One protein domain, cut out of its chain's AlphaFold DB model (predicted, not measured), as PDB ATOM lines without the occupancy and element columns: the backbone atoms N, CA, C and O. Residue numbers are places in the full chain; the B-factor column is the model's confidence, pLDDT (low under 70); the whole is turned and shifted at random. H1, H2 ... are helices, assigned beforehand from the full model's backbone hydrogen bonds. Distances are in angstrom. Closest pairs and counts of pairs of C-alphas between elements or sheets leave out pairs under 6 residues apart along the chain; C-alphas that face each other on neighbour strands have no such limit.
ATOM      1  N   CYS A  21     154.955 150.031 113.069       92.81
ATOM      2  CA  CYS A  21     154.038 151.030 112.495       92.81
ATOM      3  C   CYS A  21     154.201 151.179 110.981       92.81
ATOM      4  O   CYS A  21     153.215 151.143 110.251       92.81
ATOM      5  N   GLY A  22     155.442 151.274 110.495       93.75
ATOM      6  CA  GLY A  22     155.720 151.407 109.065       93.75
ATOM      7  C   GLY A  22     155.229 150.212 108.244       93.75
ATOM      8  O   GLY A  22     154.644 150.393 107.182       93.75
ATOM      9  N   VAL A  23     155.398 148.990 108.757       94.19
ATOM     10  CA  VAL A  23     154.950 147.759 108.082       94.19
ATOM     11  C   VAL A  23     153.427 147.718 107.997       94.19
ATOM     12  O   VAL A  23     152.878 147.403 106.943       94.19
ATOM     13  N   LEU A  24     152.754 148.076 109.094       93.25
ATOM     14  CA  LEU A  24     151.295 148.100 109.179       93.25
ATOM     15  C   LEU A  24     150.682 149.165 108.265       93.25
ATOM     16  O   LEU A  24     149.665 148.901 107.630       93.25
ATOM     17  N   VAL A  25     151.307 150.342 108.158       92.75
ATOM     18  CA  VAL A  25     150.867 151.403 107.239       92.75
ATOM     19  C   VAL A  25     150.959 150.934 105.791       92.75
ATOM     20  O   VAL A  25     149.984 151.066 105.053       92.75
ATOM     21  N   VAL A  26     152.090 150.349 105.384       93.56
ATOM     22  CA  VAL A  26     152.258 149.842 104.012       93.56
ATOM     23  C   VAL A  26     151.225 148.759 103.709       93.56
ATOM     24  O   VAL A  26     150.516 148.866 102.710       93.56
ATOM     25  N   LEU A  27     151.059 147.782 104.604       91.81
ATOM     26  CA  LEU A  27     150.061 146.723 104.443       91.81
ATOM     27  C   LEU A  27     148.630 147.280 104.334       91.81
ATOM     28  O   LEU A  27     147.848 146.822 103.499       91.81
ATOM     29  N   TRP A  28     148.289 148.291 105.137       92.25
ATOM     30  CA  TRP A  28     146.977 148.931 105.068       92.25
ATOM     31  C   TRP A  28     146.730 149.594 103.721       92.25
ATOM     32  O   TRP A  28     145.662 149.405 103.134       92.25
ATOM     33  N   PHE A  29     147.724 150.305 103.187       92.00
ATOM     34  CA  PHE A  29     147.625 150.900 101.858       92.00
ATOM     35  C   PHE A  29     147.553 149.849 100.750       92.00
ATOM     36  O   PHE A  29     146.756 150.025  99.828       92.00
ATOM     37  N   GLU A  30     148.315 148.754 100.832       91.75
ATOM     38  CA  GLU A  30     148.223 147.649  99.868       91.75
ATOM     39  C   GLU A  30     146.785 147.108  99.794       91.75
ATOM     40  O   GLU A  30     146.207 147.014  98.705       91.75
ATOM     41  N   GLN A  31     146.171 146.825 100.948       91.31
ATOM     42  CA  GLN A  31     144.807 146.304 101.001       91.31
ATOM     43  C   GLN A  31     143.772 147.348 100.566       91.31
ATOM     44  O   GLN A  31     142.883 147.034  99.773       91.31
ATOM     45  N   TYR A  32     143.899 148.594 101.031       92.19
ATOM     46  CA  TYR A  32     143.003 149.682 100.639       92.19
ATOM     47  C   TYR A  32     143.021 149.900  99.123       92.19
ATOM     48  O   TYR A  32     141.968 149.956  98.495       92.19
ATOM     49  N   MET A  33     144.207 149.958  98.512       92.81
ATOM     50  CA  MET A  33     144.343 150.152  97.069       92.81
ATOM     51  C   MET A  33     143.819 148.959  96.272       92.81
ATOM     52  O   MET A  33     143.260 149.153  95.194       92.81
ATOM     53  N   SER A  34     143.981 147.735  96.779       93.12
ATOM     54  CA  SER A  34     143.390 146.544  96.164       93.12
ATOM     55  C   SER A  34     141.860 146.634  96.134       93.12
ATOM     56  O   SER A  34     141.259 146.476  95.071       93.12
ATOM     57  N   ILE A  35     141.239 146.989  97.264       92.44
ATOM     58  CA  ILE A  35     139.784 147.163  97.373       92.44
ATOM     59  C   ILE A  35     139.305 148.323  96.498       92.44
ATOM     60  O   ILE A  35     138.341 148.172  95.750       92.44
ATOM     61  N   ALA A  36     139.991 149.466  96.541       92.00
ATOM     62  CA  ALA A  36     139.641 150.648  95.761       92.00
ATOM     63  C   ALA A  36     139.629 150.368  94.251       92.00
ATOM     64  O   ALA A  36     138.718 150.809  93.562       92.00
ATOM     65  N   ARG A  37     140.596 149.593  93.736       94.25
ATOM     66  CA  ARG A  37     140.641 149.208  92.311       94.25
ATOM     67  C   ARG A  37     139.522 148.246  91.910       94.25
ATOM     68  O   ARG A  37     139.151 148.223  90.742       94.25
ATOM     69  N   ALA A  38     139.027 147.443  92.849       94.00
ATOM     70  CA  ALA A  38     137.938 146.501  92.617       94.00
ATOM     71  C   ALA A  38     136.545 147.109  92.874       94.00
ATOM     72  O   ALA A  38     135.543 146.513  92.484       94.00
ATOM     73  N   THR A  39     136.471 148.269  93.534       93.81
ATOM     74  CA  THR A  39     135.204 148.927  93.874       93.81
ATOM     75  C   THR A  39     134.687 149.725  92.671       93.81
ATOM     76  O   THR A  39     135.431 150.543  92.126       93.81
ATOM     77  N   PRO A  40     133.422 149.534  92.253       94.19
ATOM     78  CA  PRO A  40     132.798 150.352  91.217       94.19
ATOM     79  C   PRO A  40     132.809 151.861  91.549       94.19
ATOM     80  O   PRO A  40     132.673 152.221  92.719       94.19
ATOM     81  N   PRO A  41     132.929 152.766  90.556       90.06
ATOM     82  CA  PRO A  41     133.032 154.212  90.803       90.06
ATOM     83  C   PRO A  41     131.820 154.847  91.500       90.06
ATOM     84  O   PRO A  41     131.935 155.925  92.076       90.06
ATOM     85  N   ASP A  42     130.656 154.208  91.416       94.00
ATOM     86  CA  ASP A  42     129.391 154.636  92.016       94.00
ATOM     87  C   ASP A  42     129.214 154.155  93.466       94.00
ATOM     88  O   ASP A  42     128.210 154.467  94.107       94.00
ATOM     89  N   GLN A  43     130.189 153.418  94.006       92.25
ATOM     90  CA  GLN A  43     130.133 152.840  95.342       92.25
ATOM     91  C   GLN A  43     131.196 153.434  96.268       92.25
ATOM     92  O   GLN A  43     132.307 153.780  95.872       92.25
ATOM     93  N   SER A  44     130.861 153.524  97.556       89.31
ATOM     94  CA  SER A  44     131.834 153.883  98.586       89.31
ATOM     95  C   SER A  44     132.866 152.770  98.753       89.31
ATOM     96  O   SER A  44     132.483 151.615  98.943       89.31
ATOM     97  N   ILE A  45     134.153 153.123  98.768       90.25
ATOM     98  CA  ILE A  45     135.248 152.170  98.986       90.25
ATOM     99  C   ILE A  45     135.126 151.563 100.393       90.25
ATOM    100  O   ILE A  45     135.183 152.303 101.383       90.25
ATOM    101  N   PRO A  46     134.982 150.233 100.518       88.25
ATOM    102  CA  PRO A  46     135.005 149.572 101.813       88.25
ATOM    103  C   PRO A  46     136.345 149.794 102.517       88.25
ATOM    104  O   PRO A  46     137.414 149.600 101.938       88.25
ATOM    105  N   VAL A  47     136.297 150.172 103.793       85.94
ATOM    106  CA  VAL A  47     137.514 150.373 104.583       85.94
ATOM    107  C   VAL A  47     138.048 149.018 105.067       85.94
ATOM    108  O   VAL A  47     137.278 148.262 105.674       85.94
ATOM    109  N   PRO A  48     139.346 148.713 104.863       81.44
ATOM    110  CA  PRO A  48     139.968 147.521 105.424       81.44
ATOM    111  C   PRO A  48     139.788 147.475 106.941       81.44
ATOM    112  O   PRO A  48     139.998 148.469 107.636       81.44
ATOM    113  N   ARG A  49     139.433 146.305 107.473       78.62
ATOM    114  CA  ARG A  49     139.460 146.048 108.916       78.62
ATOM    115  C   ARG A  49     140.618 145.110 109.208       78.62
ATOM    116  O   ARG A  49     140.615 143.973 108.745       78.62
ATOM    117  N   GLY A  50     141.595 145.603 109.959       70.81
ATOM    118  CA  GLY A  50     142.704 144.802 110.461       70.81
ATOM    119  C   GLY A  50     142.427 144.346 111.887       70.81
ATOM    120  O   GLY A  50     142.136 145.171 112.750       70.81
ATOM    121  N   ASN A  51     142.533 143.042 112.138       76.94
ATOM    122  CA  ASN A  51     142.743 142.531 113.494       76.94
ATOM    123  C   ASN A  51     144.237 142.595 113.826       76.94
ATOM    124  O   ASN A  51     145.034 143.039 113.017       76.94
ATOM    125  N   LYS A  52     144.652 142.146 115.005       82.00
ATOM    126  CA  LYS A  52     146.074 141.948 115.307       82.00
ATOM    127  C   LYS A  52     146.714 140.952 114.323       82.00
ATOM    128  O   LYS A  52     146.113 139.919 114.042       82.00
ATOM    129  N   LEU A  53     147.932 141.245 113.860       86.75
ATOM    130  CA  LEU A  53     148.775 140.278 113.140       86.75
ATOM    131  C   LEU A  53     149.648 139.493 114.111       86.75
ATOM    132  O   LEU A  53     150.121 140.031 115.115       86.75
ATOM    133  N   HIS A  54     149.894 138.230 113.782       90.12
ATOM    134  CA  HIS A  54     150.873 137.423 114.492       90.12
ATOM    135  C   HIS A  54     152.299 137.947 114.217       90.12
ATOM    136  O   HIS A  54     152.578 138.411 113.106       90.12
ATOM    137  N   PRO A  55     153.239 137.860 115.179       90.50
ATOM    138  CA  PRO A  55     154.628 138.273 114.963       90.50
ATOM    139  C   PRO A  55     155.296 137.638 113.734       90.50
ATOM    140  O   PRO A  55     156.036 138.314 113.022       90.50
ATOM    141  N   ASP A  56     154.990 136.373 113.437       93.31
ATOM    142  CA  ASP A  56     155.530 135.687 112.254       93.31
ATOM    143  C   ASP A  56     154.994 136.281 110.944       93.31
ATOM    144  O   ASP A  56     155.739 136.433 109.975       93.31
ATOM    145  N   GLU A  57     153.722 136.691 110.922       92.38
ATOM    146  CA  GLU A  57     153.132 137.386 109.774       92.38
ATOM    147  C   GLU A  57     153.778 138.761 109.594       92.38
ATOM    148  O   GLU A  57     154.108 139.150 108.476       92.38
ATOM    149  N   LEU A  58     154.031 139.486 110.690       93.50
ATOM    150  CA  LEU A  58     154.754 140.759 110.646       93.50
ATOM    151  C   LEU A  58     156.174 140.585 110.101       93.50
ATOM    152  O   LEU A  58     156.616 141.394 109.283       93.50
ATOM    153  N   MET A  59     156.884 139.538 110.524       93.81
ATOM    154  CA  MET A  59     158.225 139.234 110.024       93.81
ATOM    155  C   MET A  59     158.201 138.905 108.530       93.81
ATOM    156  O   MET A  59     159.001 139.443 107.762       93.81
ATOM    157  N   TYR A  60     157.244 138.085 108.100       95.25
ATOM    158  CA  TYR A  60     157.047 137.777 106.691       95.25
ATOM    159  C   TYR A  60     156.764 139.040 105.867       95.25
ATOM    160  O   TYR A  60     157.407 139.267 104.843       95.25
ATOM    161  N   MET A  61     155.860 139.906 106.334       94.25
ATOM    162  CA  MET A  61     155.526 141.151 105.639       94.25
ATOM    163  C   MET A  61     156.722 142.102 105.551       94.25
ATOM    164  O   MET A  61     156.937 142.717 104.508       94.25
ATOM    165  N   ARG A  62     157.544 142.193 106.605       94.50
ATOM    166  CA  ARG A  62     158.812 142.945 106.569       94.50
ATOM    167  C   ARG A  62     159.724 142.438 105.466       94.50
ATOM    168  O   ARG A  62     160.210 143.238 104.670       94.50
ATOM    169  N   PHE A  63     159.937 141.126 105.425       95.38
ATOM    170  CA  PHE A  63     160.789 140.506 104.422       95.38
ATOM    171  C   PHE A  63     160.243 140.734 103.009       95.38
ATOM    172  O   PHE A  63     160.974 141.215 102.151       95.38
ATOM    173  N   LYS A  64     158.941 140.510 102.789       94.56
ATOM    174  CA  LYS A  64     158.266 140.756 101.505       94.56
ATOM    175  C   LYS A  64     158.481 142.191 101.010       94.56
ATOM    176  O   LYS A  64     158.857 142.386  99.856       94.56
ATOM    177  N   HIS A  65     158.252 143.191 101.866       92.88
ATOM    178  CA  HIS A  65     158.446 144.594 101.488       92.88
ATOM    179  C   HIS A  65     159.919 144.906 101.190       92.88
ATOM    180  O   HIS A  65     160.207 145.611 100.226       92.88
ATOM    181  N   PHE A  66     160.847 144.364 101.985       93.06
ATOM    182  CA  PHE A  66     162.279 144.523 101.746       93.06
ATOM    183  C   PHE A  66     162.699 143.926 100.399       93.06
ATOM    184  O   PHE A  66     163.320 144.627  99.605       93.06
ATOM    185  N   SER A  67     162.316 142.678 100.112       93.50
ATOM    186  CA  SER A  67     162.628 142.006  98.847       93.50
ATOM    187  C   SER A  67     162.094 142.778  97.646       93.50
ATOM    188  O   SER A  67     162.833 142.999  96.698       93.50
ATOM    189  N   TYR A  68     160.857 143.282  97.714       90.75
ATOM    190  CA  TYR A  68     160.288 144.084  96.629       90.75
ATOM    191  C   TYR A  68     161.138 145.321  96.297       90.75
ATOM    192  O   TYR A  68     161.371 145.616  95.127       90.75
ATOM    193  N   VAL A  69     161.598 146.051  97.318       89.12
ATOM    194  CA  VAL A  69     162.451 147.232  97.118       89.12
ATOM    195  C   VAL A  69     163.832 146.817  96.625       89.12
ATOM    196  O   VAL A  69     164.347 147.421  95.689       89.12
ATOM    197  N   PHE A  70     164.422 145.788  97.231       90.06
ATOM    198  CA  PHE A  70     165.746 145.299  96.871       90.06
ATOM    199  C   PHE A  70     165.806 144.860  95.403       90.06
ATOM    200  O   PHE A  70     166.660 145.344  94.666       90.06
ATOM    201  N   ASP A  71     164.855 144.039  94.956       91.06
ATOM    202  CA  ASP A  71     164.791 143.548  93.575       91.06
ATOM    203  C   ASP A  71     164.659 144.699  92.568       91.06
ATOM    204  O   ASP A  71     165.251 144.664  91.493       91.06
ATOM    205  N   ARG A  72     163.911 145.753  92.923       86.12
ATOM    206  CA  ARG A  72     163.764 146.954  92.089       86.12
ATOM    207  C   ARG A  72     165.042 147.776  92.021       86.12
ATOM    208  O   ARG A  72     165.413 148.208  90.940       86.12
ATOM    209  N   VAL A  73     165.721 147.961  93.150       82.88
ATOM    210  CA  VAL A  73     166.992 148.696  93.202       82.88
ATOM    211  C   VAL A  73     168.078 147.968  92.412       82.88
ATOM    212  O   VAL A  73     168.832 148.610  91.687       82.88
ATOM    213  N   VAL A  74     168.150 146.639  92.524       80.00
ATOM    214  CA  VAL A  74     169.090 145.827  91.739       80.00
ATOM    215  C   VAL A  74     168.760 145.912  90.249       80.00
ATOM    216  O   VAL A  74     169.651 146.184  89.452       80.00
ATOM    217  N   ALA A  75     167.485 145.767  89.873       77.75
ATOM    218  CA  ALA A  75     167.066 145.891  88.478       77.75
ATOM    219  C   ALA A  75     167.392 147.273  87.880       77.75
ATOM    220  O   ALA A  75     167.856 147.350  86.746       77.75
ATOM    221  N   ASP A  76     167.190 148.357  88.634       72.38
ATOM    222  CA  ASP A  76     167.539 149.709  88.186       72.38
ATOM    223  C   ASP A  76     169.064 149.892  88.056       72.38
ATOM    224  O   ASP A  76     169.530 150.563  87.135       72.38
ATOM    225  N   ALA A  77     169.859 149.275  88.937       71.88
ATOM    226  CA  ALA A  77     171.320 149.322  88.860       71.88
ATOM    227  C   ALA A  77     171.879 148.589  87.626       71.88
ATOM    228  O   ALA A  77     172.863 149.052  87.049       71.88
ATOM    229  N   ASP A  78     171.241 147.495  87.201       68.88
ATOM    230  CA  ASP A  78     171.623 146.739  86.001       68.88
ATOM    231  C   ASP A  78     171.261 147.472  84.692       68.88
ATOM    232  O   ASP A  78     171.923 147.282  83.677       68.88
ATOM    233  N   ILE A  79     170.240 148.340  84.698       61.19
ATOM    234  CA  ILE A  79     169.825 149.138  83.522       61.19
ATOM    235  C   ILE A  79     170.797 150.299  83.232       61.19
ATOM    236  O   ILE A  79     170.816 150.838  82.123       61.19
ATOM    237  N   HIS A  80     171.601 150.703  84.216       59.50
ATOM    238  CA  HIS A  80     172.518 151.841  84.121       59.50
ATOM    239  C   HIS A  80     174.001 151.453  83.935       59.50
ATOM    240  O   HIS A  80     174.864 152.328  84.061       59.50
TER     241      HIS A  80
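This is residues 21 to 80 of the 81 residues of an uncharacterized protein of Phytophthora parasitica P10297 (UniProt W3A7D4). Two helices meet near their beginnings as a wide, flat V, and a long link folds back from the far end of H1 to the start of H2. Residues 66 to 80, nearly all in H2, stick out as the free arm. The printed part has 60 residues with two named helices, H1 then H2, and no named strand; its class is all helix. It is only just loose, close to extended, with a radius of gyration of the C-alphas of 15.1 A and spans of 44 by 31 by 14 A.

Start at H1, residues 21 to 38, and look at residues 23 to 27, with which alone it touches residues 58 to 62 of H2, residues 55 to 79. The closest C-alphas, of Val 23 and Arg 62, are 6.4 A apart. The helices stand about perpendicular, at 77 degrees. In H1 and H2 every O i to N i+4 pair is within hydrogen-bond range.

Find C-alpha 21 at (154.038, 151.030, 112.495); from there H1 runs 26.0 A to C-alpha 38. H2 runs 36.6 A from C-alpha 55 to C-alpha 79 at (169.825, 149.138, 83.522).

The C-alphas of Asp 42 and His 80, the two farthest apart, are 43.9 A apart. The printed part has no cut, and its 16-residue link, residues 39 to 54, is long. Look for pLDDT under 70 at residues 78 to 80.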